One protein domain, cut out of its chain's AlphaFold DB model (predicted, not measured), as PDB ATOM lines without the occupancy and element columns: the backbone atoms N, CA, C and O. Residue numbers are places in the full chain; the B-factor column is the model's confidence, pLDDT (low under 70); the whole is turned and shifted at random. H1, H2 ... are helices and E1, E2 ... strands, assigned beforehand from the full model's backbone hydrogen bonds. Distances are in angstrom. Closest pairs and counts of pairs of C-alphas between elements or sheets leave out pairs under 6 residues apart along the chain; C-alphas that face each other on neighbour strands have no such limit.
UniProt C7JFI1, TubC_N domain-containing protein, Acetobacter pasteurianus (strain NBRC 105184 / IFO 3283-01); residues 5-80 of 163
ATOM      1  N   ALA A   5     144.281 161.914 156.805       53.84
ATOM      2  CA  ALA A   5     145.203 160.928 156.243       53.84
ATOM      3  C   ALA A   5     145.114 159.526 156.882       53.84
ATOM      4  O   ALA A   5     145.373 158.538 156.205       53.84
ATOM      5  N   LEU A   6     144.735 159.419 158.164       53.00
ATOM      6  CA  LEU A   6     144.472 158.120 158.794       53.00
ATOM      7  C   LEU A   6     143.143 157.540 158.306       53.00
ATOM      8  O   LEU A   6     143.053 156.337 158.114       53.00
ATOM      9  N   ARG A   7     142.133 158.378 158.049       54.09
ATOM     10  CA  ARG A   7     140.838 157.920 157.519       54.09
ATOM     11  C   ARG A   7     140.972 157.364 156.100       54.09
ATOM     12  O   ARG A   7     140.413 156.313 155.817       54.09
ATOM     13  N   ASP A   8     141.774 158.011 155.258       53.75
ATOM     14  CA  ASP A   8     141.967 157.588 153.864       53.75
ATOM     15  C   ASP A   8     142.820 156.314 153.724       53.75
ATOM     16  O   ASP A   8     142.666 155.579 152.749       53.75
ATOM     17  N   LEU A   9     143.684 156.008 154.702       51.28
ATOM     18  CA  LEU A   9     144.492 154.782 154.689       51.28
ATOM     19  C   LEU A   9     143.668 153.519 154.992       51.28
ATOM     20  O   LEU A   9     144.001 152.449 154.495       51.28
ATOM     21  N   PHE A  10     142.582 153.645 155.765       51.50
ATOM     22  CA  PHE A  10     141.696 152.527 156.125       51.50
ATOM     23  C   PHE A  10     140.459 152.406 155.226       51.50
ATOM     24  O   PHE A  10     139.671 151.482 155.391       51.50
ATOM     25  N   ALA A  11     140.279 153.312 154.262       50.16
ATOM     26  CA  ALA A  11     139.113 153.329 153.380       50.16
ATOM     27  C   ALA A  11     139.153 152.272 152.257       50.16
ATOM     28  O   ALA A  11     138.215 152.204 151.464       50.16
ATOM     29  N   ARG A  12     140.237 151.490 152.128       47.38
ATOM     30  CA  ARG A  12     140.447 150.619 150.958       47.38
ATOM     31  C   ARG A  12     140.297 149.128 151.180       47.38
ATOM     32  O   ARG A  12     139.996 148.455 150.204       47.38
ATOM     33  N   ASP A  13     140.401 148.638 152.404       48.44
ATOM     34  CA  ASP A  13     140.228 147.217 152.670       48.44
ATOM     35  C   ASP A  13     139.305 147.037 153.868       48.44
ATOM     36  O   ASP A  13     139.467 147.672 154.910       48.44
ATOM     37  N   SER A  14     138.307 146.177 153.688       55.50
ATOM     38  CA  SER A  14     137.437 145.624 154.723       55.50
ATOM     39  C   SER A  14     138.256 144.790 155.719       55.50
ATOM     40  O   SER A  14     138.149 143.569 155.779       55.50
ATOM     41  N   ASP A  15     139.135 145.463 156.456       63.16
ATOM     42  CA  ASP A  15     140.124 144.881 157.349       63.16
ATOM     43  C   ASP A  15     139.504 144.674 158.750       63.16
ATOM     44  O   ASP A  15     138.892 145.603 159.301       63.16
ATOM     45  N   PRO A  16     139.666 143.492 159.373       61.00
ATOM     46  CA  PRO A  16     139.354 143.256 160.785       61.00
ATOM     47  C   PRO A  16     139.858 144.354 161.738       61.00
ATOM     48  O   PRO A  16     139.207 144.660 162.744       61.00
ATOM     49  N   PHE A  17     140.987 144.996 161.416       64.44
ATOM     50  CA  PHE A  17     141.531 146.109 162.190       64.44
ATOM     51  C   PHE A  17     140.606 147.337 162.173       64.44
ATOM     52  O   PHE A  17     140.357 147.943 163.219       64.44
ATOM     53  N   HIS A  18     140.016 147.661 161.019       74.56
ATOM     54  CA  HIS A  18     139.074 148.772 160.869       74.56
ATOM     55  C   HIS A  18     137.790 148.549 161.682       74.56
ATOM     56  O   HIS A  18     137.305 149.456 162.360       74.56
ATOM     57  N   VAL A  19     137.286 147.313 161.702       82.19
ATOM     58  CA  VAL A  19     136.087 146.927 162.466       82.19
ATOM     59  C   VAL A  19     136.315 147.050 163.969       82.19
ATOM     60  O   VAL A  19     135.463 147.571 164.687       82.19
ATOM     61  N   SER A  20     137.486 146.628 164.451       79.00
ATOM     62  CA  SER A  20     137.836 146.760 165.867       79.00
ATOM     63  C   SER A  20     137.934 148.226 166.315       79.00
ATOM     64  O   SER A  20     137.507 148.566 167.421       79.00
ATOM     65  N   PHE A  21     138.425 149.116 165.446       83.56
ATOM     66  CA  PHE A  21     138.455 150.556 165.701       83.56
ATOM     67  C   PHE A  21     137.044 151.149 165.743       83.56
ATOM     68  O   PHE A  21     136.713 151.882 166.670       83.56
ATOM     69  N   LEU A  22     136.197 150.772 164.785       82.75
ATOM     70  CA  LEU A  22     134.812 151.224 164.685       82.75
ATOM     71  C   LEU A  22     133.980 150.833 165.922       82.75
ATOM     72  O   LEU A  22     133.198 151.636 166.431       82.75
ATOM     73  N   ILE A  23     134.170 149.615 166.444       85.00
ATOM     74  CA  ILE A  23     133.513 149.159 167.678       85.00
ATOM     75  C   ILE A  23     134.004 149.976 168.882       85.00
ATOM     76  O   ILE A  23     133.179 150.480 169.642       85.00
ATOM     77  N   LYS A  24     135.320 150.190 169.022       81.81
ATOM     78  CA  LYS A  24     135.885 151.016 170.106       81.81
ATOM     79  C   LYS A  24     135.429 152.474 170.047       81.81
ATOM     80  O   LYS A  24     135.218 153.093 171.088       81.81
ATOM     81  N   GLU A  25     135.280 153.030 168.848       80.75
ATOM     82  CA  GLU A  25     134.765 154.386 168.651       80.75
ATOM     83  C   GLU A  25     133.329 154.499 169.181       80.75
ATOM     84  O   GLU A  25     133.026 155.430 169.924       80.75
ATOM     85  N   ILE A  26     132.478 153.501 168.919       83.62
ATOM     86  CA  ILE A  26     131.115 153.423 169.470       83.62
ATOM     87  C   ILE A  26     131.122 153.260 170.998       83.62
ATOM     88  O   ILE A  26     130.396 153.974 171.692       83.62
ATOM     89  N   GLU A  27     131.988 152.402 171.538       81.69
ATOM     90  CA  GLU A  27     132.135 152.209 172.989       81.69
ATOM     91  C   GLU A  27     132.599 153.474 173.713       81.69
ATOM     92  O   GLU A  27     132.144 153.758 174.823       81.69
ATOM     93  N   SER A  28     133.452 154.280 173.076       77.38
ATOM     94  CA  SER A  28     133.905 155.561 173.629       77.38
ATOM     95  C   SER A  28     132.773 156.583 173.797       77.38
ATOM     96  O   SER A  28     132.864 157.465 174.650       77.38
ATOM     97  N   LEU A  29     131.678 156.423 173.043       75.81
ATOM     98  CA  LEU A  29     130.457 157.226 173.154       75.81
ATOM     99  C   LEU A  29     129.502 156.710 174.245       75.81
ATOM    100  O   LEU A  29     128.420 157.268 174.423       75.81
ATOM    101  N   GLY A  30     129.875 155.652 174.977       73.62
ATOM    102  CA  GLY A  30     129.036 155.029 176.007       73.62
ATOM    103  C   GLY A  30     127.939 154.126 175.438       73.62
ATOM    104  O   GLY A  30     126.945 153.853 176.112       73.62
ATOM    105  N   VAL A  31     128.100 153.682 174.193       78.62
ATOM    106  CA  VAL A  31     127.163 152.804 173.500       78.62
ATOM    107  C   VAL A  31     127.874 151.501 173.155       78.62
ATOM    108  O   VAL A  31     129.028 151.506 172.759       78.62
ATOM    109  N   HIS A  32     127.195 150.368 173.285       82.31
ATOM    110  CA  HIS A  32     127.794 149.053 173.057       82.31
ATOM    111  C   HIS A  32     127.096 148.326 171.916       82.31
ATOM    112  O   HIS A  32     125.883 148.445 171.744       82.31
ATOM    113  N   ILE A  33     127.844 147.535 171.149       84.44
ATOM    114  CA  ILE A  33     127.284 146.680 170.100       84.44
ATOM    115  C   ILE A  33     127.387 145.241 170.582       84.44
ATOM    116  O   ILE A  33     128.477 144.723 170.789       84.44
ATOM    117  N   VAL A  34     126.240 144.595 170.764       83.00
ATOM    118  CA  VAL A  34     126.153 143.212 171.242       83.00
ATOM    119  C   VAL A  34     125.498 142.333 170.193       83.00
ATOM    120  O   VAL A  34     124.641 142.788 169.437       83.00
ATOM    121  N   LEU A  35     125.853 141.054 170.167       84.25
ATOM    122  CA  LEU A  35     125.185 140.090 169.303       84.25
ATOM    123  C   LEU A  35     123.926 139.552 170.006       84.25
ATOM    124  O   LEU A  35     124.020 138.881 171.028       84.25
ATOM    125  N   ALA A  36     122.742 139.824 169.460       80.88
ATOM    126  CA  ALA A  36     121.475 139.256 169.921       80.88
ATOM    127  C   ALA A  36     120.784 138.534 168.758       80.88
ATOM    128  O   ALA A  36     120.583 139.119 167.697       80.88
ATOM    129  N   ASN A  37     120.432 137.257 168.937       81.69
ATOM    130  CA  ASN A  37     119.835 136.415 167.887       81.69
ATOM    131  C   ASN A  37     120.651 136.393 166.575       81.69
ATOM    132  O   ASN A  37     120.095 136.407 165.479       81.69
ATOM    133  N   GLY A  38     121.985 136.414 166.682       76.69
ATOM    134  CA  GLY A  38     122.886 136.450 165.524       76.69
ATOM    135  C   GLY A  38     122.927 137.795 164.789       76.69
ATOM    136  O   GLY A  38     123.457 137.862 163.682       76.69
ATOM    137  N   GLN A  39     122.375 138.855 165.383       83.19
ATOM    138  CA  GLN A  39     122.321 140.199 164.816       83.19
ATOM    139  C   GLN A  39     123.022 141.215 165.724       83.19
ATOM    140  O   GLN A  39     122.879 141.123 166.944       83.19
ATOM    141  N   PRO A  40     123.762 142.194 165.170       85.06
ATOM    142  CA  PRO A  40     124.381 143.238 165.968       85.06
ATOM    143  C   PRO A  40     123.302 144.226 166.419       85.06
ATOM    144  O   PRO A  40     122.571 144.799 165.608       85.06
ATOM    145  N   VAL A  41     123.191 144.408 167.730       84.69
ATOM    146  CA  VAL A  41     122.233 145.293 168.389       84.69
ATOM    147  C   VAL A  41     122.996 146.341 169.180       84.69
ATOM    148  O   VAL A  41     123.875 146.027 169.975       84.69
ATOM    149  N   ILE A  42     122.613 147.596 168.981       85.00
ATOM    150  CA  ILE A  42     123.162 148.744 169.696       85.00
ATOM    151  C   ILE A  42     122.439 148.873 171.047       85.00
ATOM    152  O   ILE A  42     121.209 148.931 171.093       85.00
ATOM    153  N   ARG A  43     123.194 148.910 172.145       80.38
ATOM    154  CA  ARG A  43     122.727 149.089 173.526       80.38
ATOM    155  C   ARG A  43     123.255 150.411 174.070       80.38
ATOM    156  O   ARG A  43     124.461 150.612 174.101       80.38
ATOM    157  N   GLY A  44     122.357 151.281 174.520       81.44
ATOM    158  CA  GLY A  44     122.689 152.622 175.006       81.44
ATOM    159  C   GLY A  44     121.889 153.697 174.276       81.44
ATOM    160  O   GLY A  44     120.947 153.388 173.537       81.44
ATOM    161  N   ASP A  45     122.262 154.958 174.490       78.31
ATOM    162  CA  ASP A  45     121.615 156.089 173.830       78.31
ATOM    163  C   ASP A  45     122.085 156.220 172.376       78.31
ATOM    164  O   ASP A  45     123.159 156.732 172.062       78.31
ATOM    165  N   ARG A  46     121.237 155.749 171.461       78.62
ATOM    166  CA  ARG A  46     121.497 155.774 170.020       78.62
ATOM    167  C   ARG A  46     121.570 157.193 169.444       78.62
ATOM    168  O   ARG A  46     122.146 157.354 168.371       78.62
ATOM    169  N   SER A  47     120.996 158.199 170.107       81.06
ATOM    170  CA  SER A  47     120.983 159.580 169.598       81.06
ATOM    171  C   SER A  47     122.379 160.210 169.532       81.06
ATOM    172  O   SER A  47     122.601 161.134 168.754       81.06
ATOM    173  N   ILE A  48     123.328 159.655 170.292       79.75
ATOM    174  CA  ILE A  48     124.727 160.088 170.361       79.75
ATOM    175  C   ILE A  48     125.522 159.630 169.122       79.75
ATOM    176  O   ILE A  48     126.566 160.198 168.801       79.75
ATOM    177  N   ILE A  49     125.034 158.623 168.387       85.81
ATOM    178  CA  ILE A  49     125.726 158.090 167.210       85.81
ATOM    179  C   ILE A  49     125.428 158.966 165.991       85.81
ATOM    180  O   ILE A  49     124.273 159.118 165.586       85.81
ATOM    181  N   SER A  50     126.479 159.488 165.359       86.75
ATOM    182  CA  SER A  50     126.339 160.277 164.138       86.75
ATOM    183  C   SER A  50     125.793 159.439 162.964       86.75
ATOM    184  O   SER A  50     126.042 158.229 162.882       86.75
ATOM    185  N   PRO A  51     125.062 160.056 162.016       86.06
ATOM    186  CA  PRO A  51     124.555 159.363 160.830       86.06
ATOM    187  C   PRO A  51     125.653 158.698 159.988       86.06
ATOM    188  O   PRO A  51     125.445 157.588 159.501       86.06
ATOM    189  N   ASP A  52     126.816 159.340 159.872       83.75
ATOM    190  CA  ASP A  52     127.966 158.814 159.127       83.75
ATOM    191  C   ASP A  52     128.505 157.536 159.777       83.75
ATOM    192  O   ASP A  52     128.722 156.530 159.105       83.75
ATOM    193  N   LEU A  53     128.618 157.524 161.108       83.88
ATOM    194  CA  LEU A  53     129.078 156.356 161.853       83.88
ATOM    195  C   LEU A  53     128.061 155.203 161.776       83.88
ATOM    196  O   LEU A  53     128.437 154.037 161.653       83.88
ATOM    197  N   LEU A  54     126.759 155.513 161.766       86.75
ATOM    198  CA  LEU A  54     125.710 154.526 161.489       86.75
ATOM    199  C   LEU A  54     125.792 153.956 160.066       86.75
ATOM    200  O   LEU A  54     125.446 152.787 159.877       86.75
ATOM    201  N   ALA A  55     126.193 154.751 159.072       86.19
ATOM    202  CA  ALA A  55     126.399 154.270 157.708       86.19
ATOM    203  C   ALA A  55     127.587 153.300 157.654       86.19
ATOM    204  O   ALA A  55     127.418 152.167 157.203       86.19
ATOM    205  N   SER A  56     128.723 153.666 158.254       83.88
ATOM    206  CA  SER A  56     129.905 152.799 158.340       83.88
ATOM    207  C   SER A  56     129.635 151.490 159.099       83.88
ATOM    208  O   SER A  56     130.094 150.426 158.682       83.88
ATOM    209  N   LEU A  57     128.825 151.522 160.167       86.12
ATOM    210  CA  LEU A  57     128.363 150.317 160.875       86.12
ATOM    211  C   LEU A  57     127.523 149.387 159.993       86.12
ATOM    212  O   LEU A  57     127.597 148.164 160.120       86.12
ATOM    213  N   LYS A  58     126.689 149.952 159.116       87.50
ATOM    214  CA  LYS A  58     125.853 149.168 158.201       87.50
ATOM    215  C   LYS A  58     126.676 148.544 157.084       87.50
ATOM    216  O   LYS A  58     126.446 147.380 156.767       87.50
ATOM    217  N   GLU A  59     127.620 149.293 156.523       87.69
ATOM    218  CA  GLU A  59     128.525 148.814 155.474       87.69
ATOM    219  C   GLU A  59     129.384 147.645 155.968       87.69
ATOM    220  O   GLU A  59     129.525 146.643 155.274       87.69
ATOM    221  N   ASN A  60     129.854 147.710 157.216       85.81
ATOM    222  CA  ASN A  60     130.717 146.687 157.813       85.81
ATOM    223  C   ASN A  60     129.958 145.627 158.633       85.81
ATOM    224  O   ASN A  60     130.560 144.888 159.412       85.81
ATOM    225  N   ARG A  61     128.630 145.517 158.476       86.69
ATOM    226  CA  ARG A  61     127.773 144.667 159.325       86.69
ATOM    227  C   ARG A  61     128.220 143.205 159.390       86.69
ATOM    228  O   ARG A  61     128.173 142.615 160.465       86.69
ATOM    229  N   THR A  62     128.622 142.617 158.264       85.25
ATOM    230  CA  THR A  62     129.051 141.208 158.206       85.25
ATOM    231  C   THR A  62     130.309 140.978 159.036       85.25
ATOM    232  O   THR A  62     130.332 140.078 159.869       85.25
ATOM    233  N   LEU A  63     131.302 141.855 158.890       85.62
ATOM    234  CA  LEU A  63     132.564 141.760 159.620       85.62
ATOM    235  C   LEU A  63     132.378 142.054 161.110       85.62
ATOM    236  O   LEU A  63     133.020 141.432 161.944       85.62
ATOM    237  N   ILE A  64     131.463 142.962 161.467       86.81
ATOM    238  CA  ILE A  64     131.085 143.202 162.867       86.81
ATOM    239  C   ILE A  64     130.481 141.936 163.477       86.81
ATOM    240  O   ILE A  64     130.803 141.587 164.607       86.81
ATOM    241  N   ILE A  65     129.615 141.227 162.747       87.94
ATOM    242  CA  ILE A  65     129.046 139.960 163.225       87.94
ATOM    243  C   ILE A  65     130.145 138.915 163.422       87.94
ATOM    244  O   ILE A  65     130.133 138.235 164.445       87.94
ATOM    245  N   GLU A  66     131.067 138.773 162.471       85.50
ATOM    246  CA  GLU A  66     132.200 137.845 162.583       85.50
ATOM    247  C   GLU A  66     133.098 138.205 163.766       85.50
ATOM    248  O   GLU A  66     133.321 137.359 164.625       85.50
ATOM    249  N   HIS A  67     133.469 139.477 163.911       84.00
ATOM    250  CA  HIS A  67     134.266 139.965 165.033       84.00
ATOM    251  C   HIS A  67     133.583 139.724 166.385       84.00
ATOM    252  O   HIS A  67     134.219 139.270 167.331       84.00
ATOM    253  N   LEU A  68     132.274 139.977 166.495       83.88
ATOM    254  CA  LEU A  68     131.516 139.721 167.725       83.88
ATOM    255  C   LEU A  68     131.356 138.221 168.009       83.88
ATOM    256  O   LEU A  68     131.331 137.821 169.171       83.88
ATOM    257  N   LYS A  69     131.255 137.377 166.974       84.81
ATOM    258  CA  LYS A  69     131.243 135.914 167.124       84.81
ATOM    259  C   LYS A  69     132.596 135.388 167.578       84.81
ATOM    260  O   LYS A  69     132.628 134.561 168.480       84.81
ATOM    261  N   GLU A  70     133.687 135.874 166.997       81.44
ATOM    262  CA  GLU A  70     135.052 135.551 167.417       81.44
ATOM    263  C   GLU A  70     135.299 136.022 168.850       81.44
ATOM    264  O   GLU A  70     135.787 135.252 169.669       81.44
ATOM    265  N   GLN A  71     134.883 137.241 169.203       73.00
ATOM    266  CA  GLN A  71     134.954 137.729 170.580       73.00
ATOM    267  C   GLN A  71     134.107 136.903 171.550       73.00
ATOM    268  O   GLN A  71     134.528 136.719 172.683       73.00
ATOM    269  N   ALA A  72     132.942 136.392 171.143       70.06
ATOM    270  CA  ALA A  72     132.124 135.517 171.982       70.06
ATOM    271  C   ALA A  72     132.720 134.102 172.106       70.06
ATOM    272  O   ALA A  72     132.694 133.523 173.188       70.06
ATOM    273  N   ALA A  73     133.293 133.566 171.024       67.50
ATOM    274  CA  ALA A  73     133.951 132.261 170.996       67.50
ATOM    275  C   ALA A  73     135.247 132.266 171.818       67.50
ATOM    276  O   ALA A  73     135.466 131.380 172.638       67.50
ATOM    277  N   HIS A  74     136.057 133.315 171.670       54.59
ATOM    278  CA  HIS A  74     137.230 133.558 172.501       54.59
ATOM    279  C   HIS A  74     136.874 134.158 173.860       54.59
ATOM    280  O   HIS A  74     137.722 134.171 174.737       54.59
ATOM    281  N   GLY A  75     135.646 134.632 174.072       45.38
ATOM    282  CA  GLY A  75     135.163 135.177 175.342       45.38
ATOM    283  C   GLY A  75     135.124 134.128 176.448       45.38
ATOM    284  O   GLY A  75     135.392 134.461 177.596       45.38
ATOM    285  N   ALA A  76     134.917 132.853 176.101       44.28
ATOM    286  CA  ALA A  76     135.058 131.745 177.044       44.28
ATOM    287  C   ALA A  76     136.506 131.570 177.556       44.28
ATOM    288  O   ALA A  76     136.694 131.103 178.672       44.28
ATOM    289  N   GLU A  77     137.513 132.004 176.787       40.25
ATOM    290  CA  GLU A  77     138.937 131.989 177.174       40.25
ATOM    291  C   GLU A  77     139.468 133.387 177.579       40.25
ATOM    292  O   GLU A  77     140.489 133.503 178.248       40.25
ATOM    293  N   ARG A  78     138.767 134.477 177.225       38.69
ATOM    294  CA  ARG A  78     139.109 135.882 177.544       38.69
ATOM    295  C   ARG A  78     138.390 136.454 178.759       38.69
ATOM    296  O   ARG A  78     138.763 137.549 179.187       38.69
ATOM    297  N   MET A  79     137.420 135.747 179.342       37.19
ATOM    298  CA  MET A  79     136.834 136.139 180.631       37.19
ATOM    299  C   MET A  79     137.863 136.153 181.776       37.19
ATOM    300  O   MET A  79     137.589 136.743 182.815       37.19
ATOM    301  N   GLU A  80     139.068 135.610 181.576       39.06
ATOM    302  CA  GLU A  80     140.178 135.752 182.528       39.06
ATOM    303  C   GLU A  80     141.086 136.976 182.266       39.06
ATOM    304  O   GLU A  80     141.877 137.336 183.136       39.06
TER     305      GLU A  80
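What this domain is: This is residues 5 to 80 of the 163 residues of the protein "TubC_N domain-containing protein" of Acetobacter pasteurianus (strain NBRC 105184 / IFO 3283-01) (UniProt C7JFI1). A small two-stranded hairpin, E1 and E2, packs against residues 61 to 72 of the long helix H4, and a second helix, H2, meets H4 near the first residues of both to make a corner of about 81 degrees. The shorter helix H3 sits close to both H2 and H4, the little helix H1 lies far out beyond H2, and the last residues of H4 with the tail, residues 73 to 80, stick out from the body. The printed part has 76 residues with four named helices and two named strands, in the order H1, H2, E1, E2, H3, H4; the sheet order is E1 - E2, antiparallel, and the class is mostly helix. It is compact, with a radius of gyration of the C-alphas of 12.8 A, and spans 37 by 28 by 22 A.

How they stand to each other: Strands E1, residues 32 to 36, and E2, residues 39 to 43, form an antiparallel hairpin, with 141 degrees between their directions. N 34 and O 41 are within hydrogen-bond range at 2.9 A, as are N 36 and O 39 at 2.8 A. For H4, residues 61 to 78, the closest C-alphas to E1 are those of Leu 68 and Leu 35, 6.5 A apart, and to E2 those of Ile 65 and Pro 40, 6.3 A apart. H2, residues 16 to 28, comes closest to E1 at the C-alphas of Ile 26 and His 32, 6.6 A apart. H2 and H4 touch, about perpendicular at 81 degrees, through residues 16 to 20 of H2 and 63 to 67 of H4 alone; their closest C-alphas, Val 19 and Ile 64, are 6.2 A apart. H3, residues 51 to 59, is close to H2 but not clearly touching, its closest C-alphas being those of Leu 57 and Leu 22, 7.5 A apart; they run opposite ways at a steep tilt of 36 degrees, only just steep. H1, residues 5 to 9, is apart from H2, H3, H4, E1 and E2. Every O i to N i+4 pair is within hydrogen-bond range in H1, H2 and H3, and 12 of 14 are in H4.

Where its parts are: E1 runs 12.1 A from C-alpha 32 at (127.794, 149.053, 173.057), and E2 runs 12.5 A. H4 measures 23.2 A and ends with C-alpha 78 at (139.109, 135.882, 177.544); it has a kink of 28 degrees near residue 72. H2 measures 18.6 A, H3 12.5 A and H1 6.4 A, H1 beginning with C-alpha 5 at (145.203, 160.928, 156.243).

The domain as a whole: The two C-alphas farthest apart are those of Ala 5 and Ala 76, at 37.2 A. The printed part has no cut and no long link. The model's pLDDT averages 73.8 over the printed part and is under 70 in residues 5 to 17 and 73 to 80.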